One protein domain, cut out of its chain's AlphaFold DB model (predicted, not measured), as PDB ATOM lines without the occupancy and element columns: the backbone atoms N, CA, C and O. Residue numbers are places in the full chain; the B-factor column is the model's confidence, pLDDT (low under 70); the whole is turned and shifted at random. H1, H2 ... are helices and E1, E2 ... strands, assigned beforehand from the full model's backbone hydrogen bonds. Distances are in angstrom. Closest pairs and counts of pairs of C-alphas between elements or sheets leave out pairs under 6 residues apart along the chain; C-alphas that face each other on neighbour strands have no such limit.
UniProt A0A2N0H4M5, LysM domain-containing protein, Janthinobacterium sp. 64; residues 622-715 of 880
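AT A GLANCE: This is residues 622 to 715 of the 880 residues of the protein "LysM domain-containing protein" of Janthinobacterium sp. 64 (UniProt A0A2N0H4M5). A long helix, H4, runs along a rod, with H2 and H3 beside it in a loose bundle of three; a hairpin, E1 and E2, makes one end, and short H1 packs on H4. The 94 printed residues include H1, H2, H3, antiparallel E1 and E2, then H4: mostly helix. The whole is only just loose, close to compact: radius of gyration of the C-alphas 15.2 A, spans 51 by 22 by 20 A.

HOW THE PARTS SIT: H1, residues 622 to 625, touches residues 696 to 703 alone of H4, residues 684 to 708; closest C-alphas Asn 622 and Arg 700, 5.6 A. H2, residues 630 to 641, touches H4, opposite ways at a shallow tilt of 4 degrees; closest C-alphas Lys 638 and Gln 685, 5.6 A. H3, residues 646 to 662, touches residues 684 to 695 alone of H4, the same way at a shallow tilt of 18 degrees; closest C-alphas Ala 649 and Phe 684, 6.4 A. In the hairpin of E1, residues 672 to 676, and E2, residues 679 to 683, N 674 and O 681 are within hydrogen-bond range, 2.9 A. Every O i to N i+4 pair is within range in H3 and H4, 6 of 8 in H2; H1 is too short.

IN THESE COORDINATES: H1 begins at C-alpha 622 (-49.582, 27.267, -18.786); H4, 35.5 A long, ends at C-alpha 708 (-48.815, 20.528, -5.867).

THE WHOLE: The printed part has no cut and no long link; 39 residues are under pLDDT 70, among them 627 to 644.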
ATOM      1  N   ASN A 622     -50.867  27.596 -18.178       82.94
ATOM      2  CA  ASN A 622     -49.582  27.267 -18.786       82.94
ATOM      3  C   ASN A 622     -48.930  28.514 -19.398       82.94
ATOM      4  O   ASN A 622     -47.744  28.733 -19.179       82.94
ATOM      5  N   VAL A 623     -49.690  29.384 -20.069       74.00
ATOM      6  CA  VAL A 623     -49.177  30.672 -20.574       74.00
ATOM      7  C   VAL A 623     -48.791  31.616 -19.435       74.00
ATOM      8  O   VAL A 623     -47.761  32.279 -19.517       74.00
ATOM      9  N   ILE A 624     -49.562  31.657 -18.346       77.25
ATOM     10  CA  ILE A 624     -49.229  32.465 -17.159       77.25
ATOM     11  C   ILE A 624     -47.924  31.996 -16.508       77.25
ATOM     12  O   ILE A 624     -47.119  32.821 -16.062       77.25
ATOM     13  N   ALA A 625     -47.749  30.676 -16.420       78.94
ATOM     14  CA  ALA A 625     -46.601  30.037 -15.794       78.94
ATOM     15  C   ALA A 625     -45.359  30.012 -16.694       78.94
ATOM     16  O   ALA A 625     -44.284  29.687 -16.198       78.94
ATOM     17  N   ASP A 626     -45.491  30.346 -17.981       72.38
ATOM     18  CA  ASP A 626     -44.399  30.321 -18.947       72.38
ATOM     19  C   ASP A 626     -43.312  31.349 -18.580       72.38
ATOM     20  O   ASP A 626     -43.529  32.560 -18.711       72.38
ATOM     21  N   PRO A 627     -42.118  30.898 -18.155       64.38
ATOM     22  CA  PRO A 627     -41.057  31.803 -17.724       64.38
ATOM     23  C   PRO A 627     -40.485  32.651 -18.868       64.38
ATOM     24  O   PRO A 627     -39.910  33.707 -18.607       64.38
ATOM     25  N   TYR A 628     -40.651  32.216 -20.122       62.62
ATOM     26  CA  TYR A 628     -40.071  32.863 -21.303       62.62
ATOM     27  C   TYR A 628     -41.124  33.464 -22.244       62.62
ATOM     28  O   TYR A 628     -40.762  34.103 -23.230       62.62
ATOM     29  N   GLY A 629     -42.416  33.271 -21.961       61.78
ATOM     30  CA  GLY A 629     -43.530  33.795 -22.759       61.78
ATOM     31  C   GLY A 629     -43.679  33.182 -24.159       61.78
ATOM     32  O   GLY A 629     -44.481  33.675 -24.951       61.78
ATOM     33  N   ILE A 630     -42.945  32.111 -24.471       63.44
ATOM     34  CA  ILE A 630     -42.946  31.425 -25.771       63.44
ATOM     35  C   ILE A 630     -44.364  30.996 -26.172       63.44
ATOM     36  O   ILE A 630     -44.758  31.213 -27.317       63.44
ATOM     37  N   LEU A 631     -45.152  30.427 -25.251       61.97
ATOM     38  CA  LEU A 631     -46.514  29.945 -25.509       61.97
ATOM     39  C   LEU A 631     -47.447  31.072 -25.969       61.97
ATOM     40  O   LEU A 631     -48.238  30.876 -26.893       61.97
ATOM     41  N   GLY A 632     -47.306  32.267 -25.387       60.06
ATOM     42  CA  GLY A 632     -48.067  33.453 -25.789       60.06
ATOM     43  C   GLY A 632     -47.699  33.973 -27.185       60.06
ATOM     44  O   GLY A 632     -48.516  34.624 -27.837       60.06
ATOM     45  N   GLU A 633     -46.495  33.664 -27.675       59.41
ATOM     46  CA  GLU A 633     -45.981  34.126 -28.970       59.41
ATOM     47  C   GLU A 633     -46.186  33.131 -30.119       59.41
ATOM     48  O   GLU A 633     -46.104  33.523 -31.291       59.41
ATOM     49  N   LEU A 634     -46.509  31.866 -29.815       60.00
ATOM     50  CA  LEU A 634     -46.725  30.817 -30.817       60.00
ATOM     51  C   LEU A 634     -47.719  31.214 -31.921       60.00
ATOM     52  O   LEU A 634     -47.412  30.960 -33.086       60.00
ATOM     53  N   PRO A 635     -48.879  31.844 -31.636       61.00
ATOM     54  CA  PRO A 635     -49.816  32.217 -32.694       61.00
ATOM     55  C   PRO A 635     -49.222  33.223 -33.686       61.00
ATOM     56  O   PRO A 635     -49.404  33.069 -34.893       61.00
ATOM     57  N   SER A 636     -48.473  34.221 -33.199       54.22
ATOM     58  CA  SER A 636     -47.778  35.177 -34.072       54.22
ATOM     59  C   SER A 636     -46.662  34.516 -34.869       54.22
ATOM     60  O   SER A 636     -46.567  34.745 -36.069       54.22
ATOM     61  N   LEU A 637     -45.879  33.634 -34.239       57.25
ATOM     62  CA  LEU A 637     -44.809  32.910 -34.918       57.25
ATOM     63  C   LEU A 637     -45.353  32.071 -36.085       57.25
ATOM     64  O   LEU A 637     -44.779  32.084 -37.169       57.25
ATOM     65  N   LYS A 638     -46.485  31.381 -35.900       61.12
ATOM     66  CA  LYS A 638     -47.124  30.582 -36.961       61.12
ATOM     67  C   LYS A 638     -47.589  31.429 -38.144       61.12
ATOM     68  O   LYS A 638     -47.461  30.993 -39.290       61.12
ATOM     69  N   GLU A 639     -48.136  32.612 -37.876       66.62
ATOM     70  CA  GLU A 639     -48.576  33.542 -38.919       66.62
ATOM     71  C   GLU A 639     -47.383  34.143 -39.675       66.62
ATOM     72  O   GLU A 639     -47.420  34.269 -40.901       66.62
ATOM     73  N   ASP A 640     -46.298  34.442 -38.962       58.19
ATOM     74  CA  ASP A 640     -45.059  34.958 -39.541       58.19
ATOM     75  C   ASP A 640     -44.373  33.911 -40.429       58.19
ATOM     76  O   ASP A 640     -43.969  34.223 -41.550       58.19
ATOM     77  N   LEU A 641     -44.327  32.645 -39.999       61.81
ATOM     78  CA  LEU A 641     -43.779  31.536 -40.792       61.81
ATOM     79  C   LEU A 641     -44.482  31.362 -42.140       61.81
ATOM     80  O   LEU A 641     -43.856  30.952 -43.114       61.81
ATOM     81  N   ARG A 642     -45.768  31.721 -42.219       68.69
ATOM     82  CA  ARG A 642     -46.557  31.661 -43.456       68.69
ATOM     83  C   ARG A 642     -46.091  32.664 -44.512       68.69
ATOM     84  O   ARG A 642     -46.374  32.484 -45.693       68.69
ATOM     85  N   LYS A 643     -45.417  33.730 -44.078       64.88
ATOM     86  CA  LYS A 643     -44.958  34.851 -44.909       64.88
ATOM     87  C   LYS A 643     -43.455  34.785 -45.201       64.88
ATOM     88  O   LYS A 643     -42.945  35.635 -45.923       64.88
ATOM     89  N   MET A 644     -42.746  33.800 -44.643       62.47
ATOM     90  CA  MET A 644     -41.294  33.648 -44.760       62.47
ATOM     91  C   MET A 644     -40.890  32.710 -45.902       62.47
ATOM     92  O   MET A 644     -41.632  31.811 -46.295       62.47
ATOM     93  N   SER A 645     -39.667  32.890 -46.410       72.62
ATOM     94  CA  SER A 645     -39.043  31.897 -47.294       72.62
ATOM     95  C   SER A 645     -38.771  30.584 -46.545       72.62
ATOM     96  O   SER A 645     -38.620  30.579 -45.324       72.62
ATOM     97  N   GLN A 646     -38.651  29.463 -47.265       69.12
ATOM     98  CA  GLN A 646     -38.399  28.154 -46.643       69.12
ATOM     99  C   GLN A 646     -37.118  28.121 -45.797       69.12
ATOM    100  O   GLN A 646     -37.100  27.489 -44.746       69.12
ATOM    101  N   TYR A 647     -36.062  28.821 -46.224       65.62
ATOM    102  CA  TYR A 647     -34.812  28.922 -45.469       65.62
ATOM    103  C   TYR A 647     -35.013  29.655 -44.134       65.62
ATOM    104  O   TYR A 647     -34.650  29.138 -43.081       65.62
ATOM    105  N   GLN A 648     -35.676  30.815 -44.165       58.44
ATOM    106  CA  GLN A 648     -35.979  31.599 -42.963       58.44
ATOM    107  C   GLN A 648     -36.918  30.844 -42.014       58.44
ATOM    108  O   GLN A 648     -36.717  30.847 -40.804       58.44
ATOM    109  N   ALA A 649     -37.932  30.167 -42.556       62.09
ATOM    110  CA  ALA A 649     -38.854  29.362 -41.767       62.09
ATOM    111  C   ALA A 649     -38.140  28.181 -41.087       62.09
ATOM    112  O   ALA A 649     -38.383  27.905 -39.912       62.09
ATOM    113  N   LYS A 650     -37.207  27.532 -41.795       69.00
ATOM    114  CA  LYS A 650     -36.360  26.465 -41.254       69.00
ATOM    115  C   LYS A 650     -35.492  26.956 -40.097       69.00
ATOM    116  O   LYS A 650     -35.522  26.358 -39.026       69.00
ATOM    117  N   GLU A 651     -34.795  28.072 -40.285       62.69
ATOM    118  CA  GLU A 651     -33.954  28.685 -39.254       62.69
ATOM    119  C   GLU A 651     -34.757  29.028 -37.987       62.69
ATOM    120  O   GLU A 651     -34.326  28.731 -36.876       62.69
ATOM    121  N   ARG A 652     -35.974  29.574 -38.134       58.69
ATOM    122  CA  ARG A 652     -36.867  29.877 -37.000       58.69
ATOM    123  C   ARG A 652     -37.271  28.633 -36.215       58.69
ATOM    124  O   ARG A 652     -37.293  28.669 -34.985       58.69
ATOM    125  N   VAL A 653     -37.586  27.543 -36.913       66.38
ATOM    126  CA  VAL A 653     -37.927  26.267 -36.276       66.38
ATOM    127  C   VAL A 653     -36.704  25.670 -35.578       66.38
ATOM    128  O   VAL A 653     -36.824  25.243 -34.431       66.38
ATOM    129  N   ASP A 654     -35.522  25.700 -36.199       69.19
ATOM    130  CA  ASP A 654     -34.278  25.211 -35.589       69.19
ATOM    131  C   ASP A 654     -33.889  26.015 -34.336       69.19
ATOM    132  O   ASP A 654     -33.538  25.422 -33.315       69.19
ATOM    133  N   LEU A 655     -34.036  27.344 -34.358       60.69
ATOM    134  CA  LEU A 655     -33.812  28.199 -33.186       60.69
ATOM    135  C   LEU A 655     -34.761  27.856 -32.037       60.69
ATOM    136  O   LEU A 655     -34.328  27.754 -30.889       60.69
ATOM    137  N   MET A 656     -36.045  27.630 -32.330       68.31
ATOM    138  CA  MET A 656     -37.004  27.193 -31.316       68.31
ATOM    139  C   MET A 656     -36.597  25.836 -30.734       68.31
ATOM    140  O   MET A 656     -36.579  25.680 -29.517       68.31
ATOM    141  N   ARG A 657     -36.193  24.868 -31.566       70.75
ATOM    142  CA  ARG A 657     -35.715  23.554 -31.103       70.75
ATOM    143  C   ARG A 657     -34.498  23.667 -30.187       70.75
ATOM    144  O   ARG A 657     -34.475  23.043 -29.126       70.75
ATOM    145  N   GLN A 658     -33.506  24.467 -30.575       67.56
ATOM    146  CA  GLN A 658     -32.304  24.710 -29.775       67.56
ATOM    147  C   GLN A 658     -32.643  25.399 -28.449       67.56
ATOM    148  O   GLN A 658     -32.143  24.982 -27.406       67.56
ATOM    149  N   GLY A 659     -33.549  26.382 -28.472       60.59
ATOM    150  CA  GLY A 659     -34.077  27.026 -27.270       60.59
ATOM    151  C   GLY A 659     -34.767  26.033 -26.336       60.59
ATOM    152  O   GLY A 659     -34.425  25.949 -25.167       60.59
ATOM    153  N   LEU A 660     -35.668  25.188 -26.843       71.31
ATOM    154  CA  LEU A 660     -36.299  24.149 -26.020       71.31
ATOM    155  C   LEU A 660     -35.265  23.175 -25.433       71.31
ATOM    156  O   LEU A 660     -35.400  22.736 -24.292       71.31
ATOM    157  N   THR A 661     -34.201  22.877 -26.181       72.38
ATOM    158  CA  THR A 661     -33.124  21.991 -25.718       72.38
ATOM    159  C   THR A 661     -32.355  22.620 -24.562       72.38
ATOM    160  O   THR A 661     -32.103  21.951 -23.561       72.38
ATOM    161  N   SER A 662     -32.013  23.908 -24.662       65.75
ATOM    162  CA  SER A 662     -31.291  24.619 -23.602       65.75
ATOM    163  C   SER A 662     -32.130  24.802 -22.334       65.75
ATOM    164  O   SER A 662     -31.574  24.826 -21.240       65.75
ATOM    165  N   LEU A 663     -33.460  24.834 -22.465       64.94
ATOM    166  CA  LEU A 663     -34.404  24.823 -21.343       64.94
ATOM    167  C   LEU A 663     -34.589  23.438 -20.701       64.94
ATOM    168  O   LEU A 663     -35.330  23.299 -19.733       64.94
ATOM    169  N   GLY A 664     -33.925  22.400 -21.220       78.06
ATOM    170  CA  GLY A 664     -34.028  21.038 -20.697       78.06
ATOM    171  C   GLY A 664     -35.327  20.321 -21.079       78.06
ATOM    172  O   GLY A 664     -35.674  19.309 -20.462       78.06
ATOM    173  N   VAL A 665     -36.049  20.809 -22.095       77.69
ATOM    174  CA  VAL A 665     -37.248  20.146 -22.620       77.69
ATOM    175  C   VAL A 665     -36.840  18.818 -23.255       77.69
ATOM    176  O   VAL A 665     -35.978  18.755 -24.130       77.69
ATOM    177  N   LYS A 666     -37.466  17.729 -22.809       85.56
ATOM    178  CA  LYS A 666     -37.190  16.375 -23.308       85.56
ATOM    179  C   LYS A 666     -38.067  16.053 -24.519       85.56
ATOM    180  O   LYS A 666     -39.158  16.597 -24.657       85.56
ATOM    181  N   ASN A 667     -37.620  15.109 -25.351       89.69
ATOM    182  CA  ASN A 667     -38.378  14.576 -26.494       89.69
ATOM    183  C   ASN A 667     -38.805  15.656 -27.506       89.69
ATOM    184  O   ASN A 667     -39.958  15.702 -27.935       89.69
ATOM    185  N   ILE A 668     -37.875  16.545 -27.863       85.06
ATOM    186  CA  ILE A 668     -38.127  17.631 -28.816       85.06
ATOM    187  C   ILE A 668     -38.404  17.024 -30.201       85.06
ATOM    188  O   ILE A 668     -37.516  16.368 -30.751       85.06
ATOM    189  N   PRO A 669     -39.609  17.223 -30.764       83.81
ATOM    190  CA  PRO A 669     -40.023  16.585 -32.005       83.81
ATOM    191  C   PRO A 669     -39.205  17.064 -33.202       83.81
ATOM    192  O   PRO A 669     -38.719  18.199 -33.240       83.81
ATOM    193  N   ASP A 670     -39.095  16.180 -34.194       85.69
ATOM    194  CA  ASP A 670     -38.548  16.515 -35.501       85.69
ATOM    195  C   ASP A 670     -39.514  17.338 -36.364       85.69
ATOM    196  O   ASP A 670     -40.636  17.655 -35.960       85.69
ATOM    197  N   TYR A 671     -39.054  17.732 -37.554       83.88
ATOM    198  CA  TYR A 671     -39.883  18.442 -38.521       83.88
ATOM    199  C   TYR A 671     -41.151  17.652 -38.856       83.88
ATOM    200  O   TYR A 671     -41.115  16.446 -39.095       83.88
ATOM    201  N   SER A 672     -42.274  18.361 -38.917       84.75
ATOM    202  CA  SER A 672     -43.497  17.845 -39.523       84.75
ATOM    203  C   SER A 672     -43.386  17.920 -41.042       84.75
ATOM    204  O   SER A 672     -42.787  18.849 -41.586       84.75
ATOM    205  N   TYR A 673     -43.978  16.950 -41.732       81.31
ATOM    206  CA  TYR A 673     -43.971  16.875 -43.188       81.31
ATOM    207  C   TYR A 673     -45.405  16.874 -43.710       81.31
ATOM    208  O   TYR A 673     -46.241  16.102 -43.240       81.31
ATOM    209  N   GLN A 674     -45.682  17.720 -44.699       76.50
ATOM    210  CA  GLN A 674     -46.942  17.725 -45.436       76.50
ATOM    211  C   GLN A 674     -46.748  17.034 -46.790       76.50
ATOM    212  O   GLN A 674     -45.782  17.301 -47.510       76.50
ATOM    213  N   MET A 675     -47.684  16.153 -47.156       64.31
ATOM    214  CA  MET A 675     -47.760  15.579 -48.501       64.31
ATOM    215  C   MET A 675     -48.655  16.447 -49.384       64.31
ATOM    216  O   MET A 675     -49.848  16.581 -49.121       64.31
ATOM    217  N   GLY A 676     -48.083  17.018 -50.445       59.44
ATOM    218  CA  GLY A 676     -48.826  17.705 -51.501       59.44
ATOM    219  C   GLY A 676     -48.749  16.956 -52.832       59.44
ATOM    220  O   GLY A 676     -47.903  16.082 -53.021       59.44
ATOM    221  N   SER A 677     -49.579  17.345 -53.808       51.97
ATOM    222  CA  SER A 677     -49.605  16.705 -55.140       51.97
ATOM    223  C   SER A 677     -48.310  16.867 -55.955       51.97
ATOM    224  O   SER A 677     -48.161  16.234 -56.994       51.97
ATOM    225  N   LYS A 678     -47.364  17.694 -55.481       47.53
ATOM    226  CA  LYS A 678     -46.050  17.949 -56.096       47.53
ATOM    227  C   LYS A 678     -44.855  17.428 -55.269       47.53
ATOM    228  O   LYS A 678     -43.723  17.745 -55.617       47.53
ATOM    229  N   GLY A 679     -45.083  16.657 -54.197       57.28
ATOM    230  CA  GLY A 679     -44.034  16.072 -53.340       57.28
ATOM    231  C   GLY A 679     -44.223  16.326 -51.834       57.28
ATOM    232  O   GLY A 679     -45.139  17.041 -51.424       57.28
ATOM    233  N   SER A 680     -43.359  15.724 -51.004       62.03
ATOM    234  CA  SER A 680     -43.310  15.946 -49.550       62.03
ATOM    235  C   SER A 680     -42.495  17.197 -49.216       62.03
ATOM    236  O   SER A 680     -41.312  17.265 -49.551       62.03
ATOM    237  N   GLY A 681     -43.110  18.167 -48.544       74.50
ATOM    238  CA  GLY A 681     -42.453  19.385 -48.065       74.50
ATOM    239  C   GLY A 681     -42.430  19.452 -46.541       74.50
ATOM    240  O   GLY A 681     -43.257  18.827 -45.876       74.50
ATOM    241  N   ILE A 682     -41.487  20.211 -45.981       79.31
ATOM    242  CA  ILE A 682     -41.487  20.503 -44.545       79.31
ATOM    243  C   ILE A 682     -42.680  21.405 -44.234       79.31
ATOM    244  O   ILE A 682     -42.845  22.471 -44.826       79.31
ATOM    245  N   ASP A 683     -43.482  20.981 -43.269       84.44
ATOM    246  CA  ASP A 683     -44.543  21.775 -42.681       84.44
ATOM    247  C   ASP A 683     -43.994  22.542 -41.481       84.44
ATOM    248  O   ASP A 683     -43.955  22.041 -40.353       84.44
ATOM    249  N   PHE A 684     -43.528  23.765 -41.719       79.25
ATOM    250  CA  PHE A 684     -42.982  24.606 -40.655       79.25
ATOM    251  C   PHE A 684     -44.044  24.992 -39.619       79.25
ATOM    252  O   PHE A 684     -43.725  25.076 -38.434       79.25
ATOM    253  N   GLN A 685     -45.305  25.163 -40.032       80.88
ATOM    254  CA  GLN A 685     -46.398  25.466 -39.106       80.88
ATOM    255  C   GLN A 685     -46.707  24.251 -38.228       80.88
ATOM    256  O   GLN A 685     -46.691  24.369 -37.006       80.88
ATOM    257  N   GLY A 686     -46.858  23.066 -38.824       81.25
ATOM    258  CA  GLY A 686     -47.006  21.803 -38.098       81.25
ATOM    259  C   GLY A 686     -45.815  21.486 -37.188       81.25
ATOM    260  O   GLY A 686     -45.993  20.973 -36.082       81.25
ATOM    261  N   SER A 687     -44.602  21.868 -37.599       80.81
ATOM    262  CA  SER A 687     -43.394  21.730 -36.778       80.81
ATOM    263  C   SER A 687     -43.465  22.617 -35.534       80.81
ATOM    264  O   SER A 687     -43.254  22.123 -34.428       80.81
ATOM    265  N   VAL A 688     -43.832  23.899 -35.678       75.31
ATOM    266  CA  VAL A 688     -44.046  24.801 -34.530       75.31
ATOM    267  C   VAL A 688     -45.211  24.346 -33.659       75.31
ATOM    268  O   VAL A 688     -45.120  24.441 -32.440       75.31
ATOM    269  N   ASP A 689     -46.277  23.800 -34.240       82.12
ATOM    270  CA  ASP A 689     -47.379  23.206 -33.483       82.12
ATOM    271  C   ASP A 689     -46.896  22.048 -32.610       82.12
ATOM    272  O   ASP A 689     -47.251  21.960 -31.435       82.12
ATOM    273  N   SER A 690     -46.075  21.159 -33.174       85.44
ATOM    274  CA  SER A 690     -45.524  20.023 -32.443       85.44
ATOM    275  C   SER A 690     -44.576  20.471 -31.334       85.44
ATOM    276  O   SER A 690     -44.684  19.987 -30.210       85.44
ATOM    277  N   LEU A 691     -43.691  21.427 -31.622       81.12
ATOM    278  CA  LEU A 691     -42.769  21.998 -30.637       81.12
ATOM    279  C   LEU A 691     -43.507  22.735 -29.522       81.12
ATOM    280  O   LEU A 691     -43.185  22.552 -28.351       81.12
ATOM    281  N   GLY A 692     -44.527  23.514 -29.881       80.94
ATOM    282  CA  GLY A 692     -45.397  24.210 -28.945       80.94
ATOM    283  C   GLY A 692     -46.089  23.248 -27.985       80.94
ATOM    284  O   GLY A 692     -46.039  23.473 -26.784       80.94
ATOM    285  N   ARG A 693     -46.638  22.127 -28.480       85.38
ATOM    286  CA  ARG A 693     -47.245  21.087 -27.628       85.38
ATOM    287  C   ARG A 693     -46.239  20.440 -26.674       85.38
ATOM    288  O   ARG A 693     -46.566  20.213 -25.511       85.38
ATOM    289  N   THR A 694     -45.026  20.138 -27.144       88.38
ATOM    290  CA  THR A 694     -43.971  19.572 -26.285       88.38
ATOM    291  C   THR A 694     -43.544  20.564 -25.203       88.38
ATOM    292  O   THR A 694     -43.383  20.177 -24.046       88.38
ATOM    293  N   TYR A 695     -43.407  21.845 -25.554       84.94
ATOM    294  CA  TYR A 695     -43.081  22.891 -24.590       84.94
ATOM    295  C   TYR A 695     -44.214  23.136 -23.590       84.94
ATOM    296  O   TYR A 695     -43.965  23.175 -22.392       84.94
ATOM    297  N   GLU A 696     -45.463  23.215 -24.051       85.31
ATOM    298  CA  GLU A 696     -46.638  23.367 -23.188       85.31
ATOM    299  C   GLU A 696     -46.731  22.223 -22.172       85.31
ATOM    300  O   GLU A 696     -46.946  22.465 -20.988       85.31
ATOM    301  N   ALA A 697     -46.491  20.977 -22.599       88.69
ATOM    302  CA  ALA A 697     -46.456  19.830 -21.698       88.69
ATOM    303  C   ALA A 697     -45.341  19.942 -20.642       88.69
ATOM    304  O   ALA A 697     -45.559  19.568 -19.489       88.69
ATOM    305  N   HIS A 698     -44.172  20.468 -21.020       88.19
ATOM    306  CA  HIS A 698     -43.070  20.726 -20.094       88.19
ATOM    307  C   HIS A 698     -43.420  21.826 -19.082       88.19
ATOM    308  O   HIS A 698     -43.288  21.601 -17.879       88.19
ATOM    309  N   VAL A 699     -43.925  22.975 -19.544       86.12
ATOM    310  CA  VAL A 699     -44.360  24.082 -18.677       86.12
ATOM    311  C   VAL A 699     -45.461  23.622 -17.725       86.12
ATOM    312  O   VAL A 699     -45.402  23.918 -16.533       86.12
ATOM    313  N   ARG A 700     -46.427  22.836 -18.212       91.56
ATOM    314  CA  ARG A 700     -47.494  22.268 -17.383       91.56
ATOM    315  C   ARG A 700     -46.957  21.351 -16.289       91.56
ATOM    316  O   ARG A 700     -47.403  21.460 -15.151       91.56
ATOM    317  N   ASP A 701     -46.019  20.456 -16.605       91.69
ATOM    318  CA  ASP A 701     -45.407  19.577 -15.599       91.69
ATOM    319  C   ASP A 701     -44.671  20.393 -14.526       91.69
ATOM    320  O   ASP A 701     -44.915  20.186 -13.340       91.69
ATOM    321  N   GLN A 702     -43.858  21.378 -14.926       91.19
ATOM    322  CA  GLN A 702     -43.171  22.274 -13.985       91.19
ATOM    323  C   GLN A 702     -44.169  23.046 -13.107       91.19
ATOM    324  O   GLN A 702     -44.053  23.044 -11.882       91.19
ATOM    325  N   ARG A 703     -45.212  23.626 -13.713       92.12
ATOM    326  CA  ARG A 703     -46.289  24.343 -13.014       92.12
ATOM    327  C   ARG A 703     -46.982  23.464 -11.975       92.12
ATOM    328  O   ARG A 703     -47.228  23.918 -10.855       92.12
ATOM    329  N   LEU A 704     -47.327  22.228 -12.337       94.06
ATOM    330  CA  LEU A 704     -48.003  21.301 -11.433       94.06
ATOM    331  C   LEU A 704     -47.086  20.879 -10.280       94.06
ATOM    332  O   LEU A 704     -47.553  20.863  -9.145       94.06
ATOM    333  N   ARG A 705     -45.789  20.655 -10.528       94.00
ATOM    334  CA  ARG A 705     -44.799  20.390  -9.467       94.00
ATOM    335  C   ARG A 705     -44.667  21.550  -8.491       94.00
ATOM    336  O   ARG A 705     -44.715  21.343  -7.284       94.00
ATOM    337  N   GLU A 706     -44.571  22.777  -8.996       91.44
ATOM    338  CA  GLU A 706     -44.512  23.974  -8.149       91.44
ATOM    339  C   GLU A 706     -45.775  24.158  -7.295       91.44
ATOM    340  O   GLU A 706     -45.705  24.629  -6.159       91.44
ATOM    341  N   THR A 707     -46.939  23.824  -7.856       92.19
ATOM    342  CA  THR A 707     -48.235  24.066  -7.211       92.19
ATOM    343  C   THR A 707     -48.589  22.971  -6.205       92.19
ATOM    344  O   THR A 707     -49.150  23.269  -5.146       92.19
ATOM    345  N   TRP A 708     -48.291  21.716  -6.541       93.81
ATOM    346  CA  TRP A 708     -48.815  20.528  -5.867       93.81
ATOM    347  C   TRP A 708     -47.739  19.594  -5.303       93.81
ATOM    348  O   TRP A 708     -48.085  18.733  -4.503       93.81
ATOM    349  N   GLY A 709     -46.466  19.785  -5.654       93.69
ATOM    350  CA  GLY A 709     -45.359  18.903  -5.276       93.69
ATOM    351  C   GLY A 709     -44.937  17.951  -6.399       93.69
ATOM    352  O   GLY A 709     -45.636  17.773  -7.397       93.69
ATOM    353  N   ASP A 710     -43.766  17.330  -6.249       93.19
ATOM    354  CA  ASP A 710     -43.193  16.430  -7.261       93.19
ATOM    355  C   ASP A 710     -44.029  15.172  -7.533       93.19
ATOM    356  O   ASP A 710     -43.955  14.603  -8.626       93.19
ATOM    357  N   ASP A 711     -44.838  14.775  -6.555       93.00
ATOM    358  CA  ASP A 711     -45.757  13.640  -6.541       93.00
ATOM    359  C   ASP A 711     -47.188  14.022  -6.966       93.00
ATOM    360  O   ASP A 711     -48.130  13.260  -6.748       93.00
ATOM    361  N   TYR A 712     -47.381  15.175  -7.628       94.56
ATOM    362  CA  TYR A 712     -48.713  15.666  -8.019       94.56
ATOM    363  C   TYR A 712     -49.563  14.644  -8.796       94.56
ATOM    364  O   TYR A 712     -50.792  14.684  -8.742       94.56
ATOM    365  N   GLN A 713     -48.928  13.725  -9.525       94.62
ATOM    366  CA  GLN A 713     -49.605  12.692 -10.312       94.62
ATOM    367  C   GLN A 713     -50.368  11.684  -9.437       94.62
ATOM    368  O   GLN A 713     -51.397  11.147  -9.865       94.62
ATOM    369  N   ASP A 714     -49.923  11.484  -8.197       95.62
ATOM    370  CA  ASP A 714     -50.518  10.557  -7.230       95.62
ATOM    371  C   ASP A 714     -51.580  11.231  -6.349       95.62
ATOM    372  O   ASP A 714     -52.410  10.565  -5.724       95.62
ATOM    373  N   ILE A 715     -51.629  12.565  -6.354       94.12
ATOM    374  CA  ILE A 715     -52.577  13.339  -5.556       94.12
ATOM    375  C   ILE A 715     -54.007  13.124  -6.064       94.12
ATOM    376  O   ILE A 715     -54.305  13.205  -7.260       94.12
TER     377      ILE A 715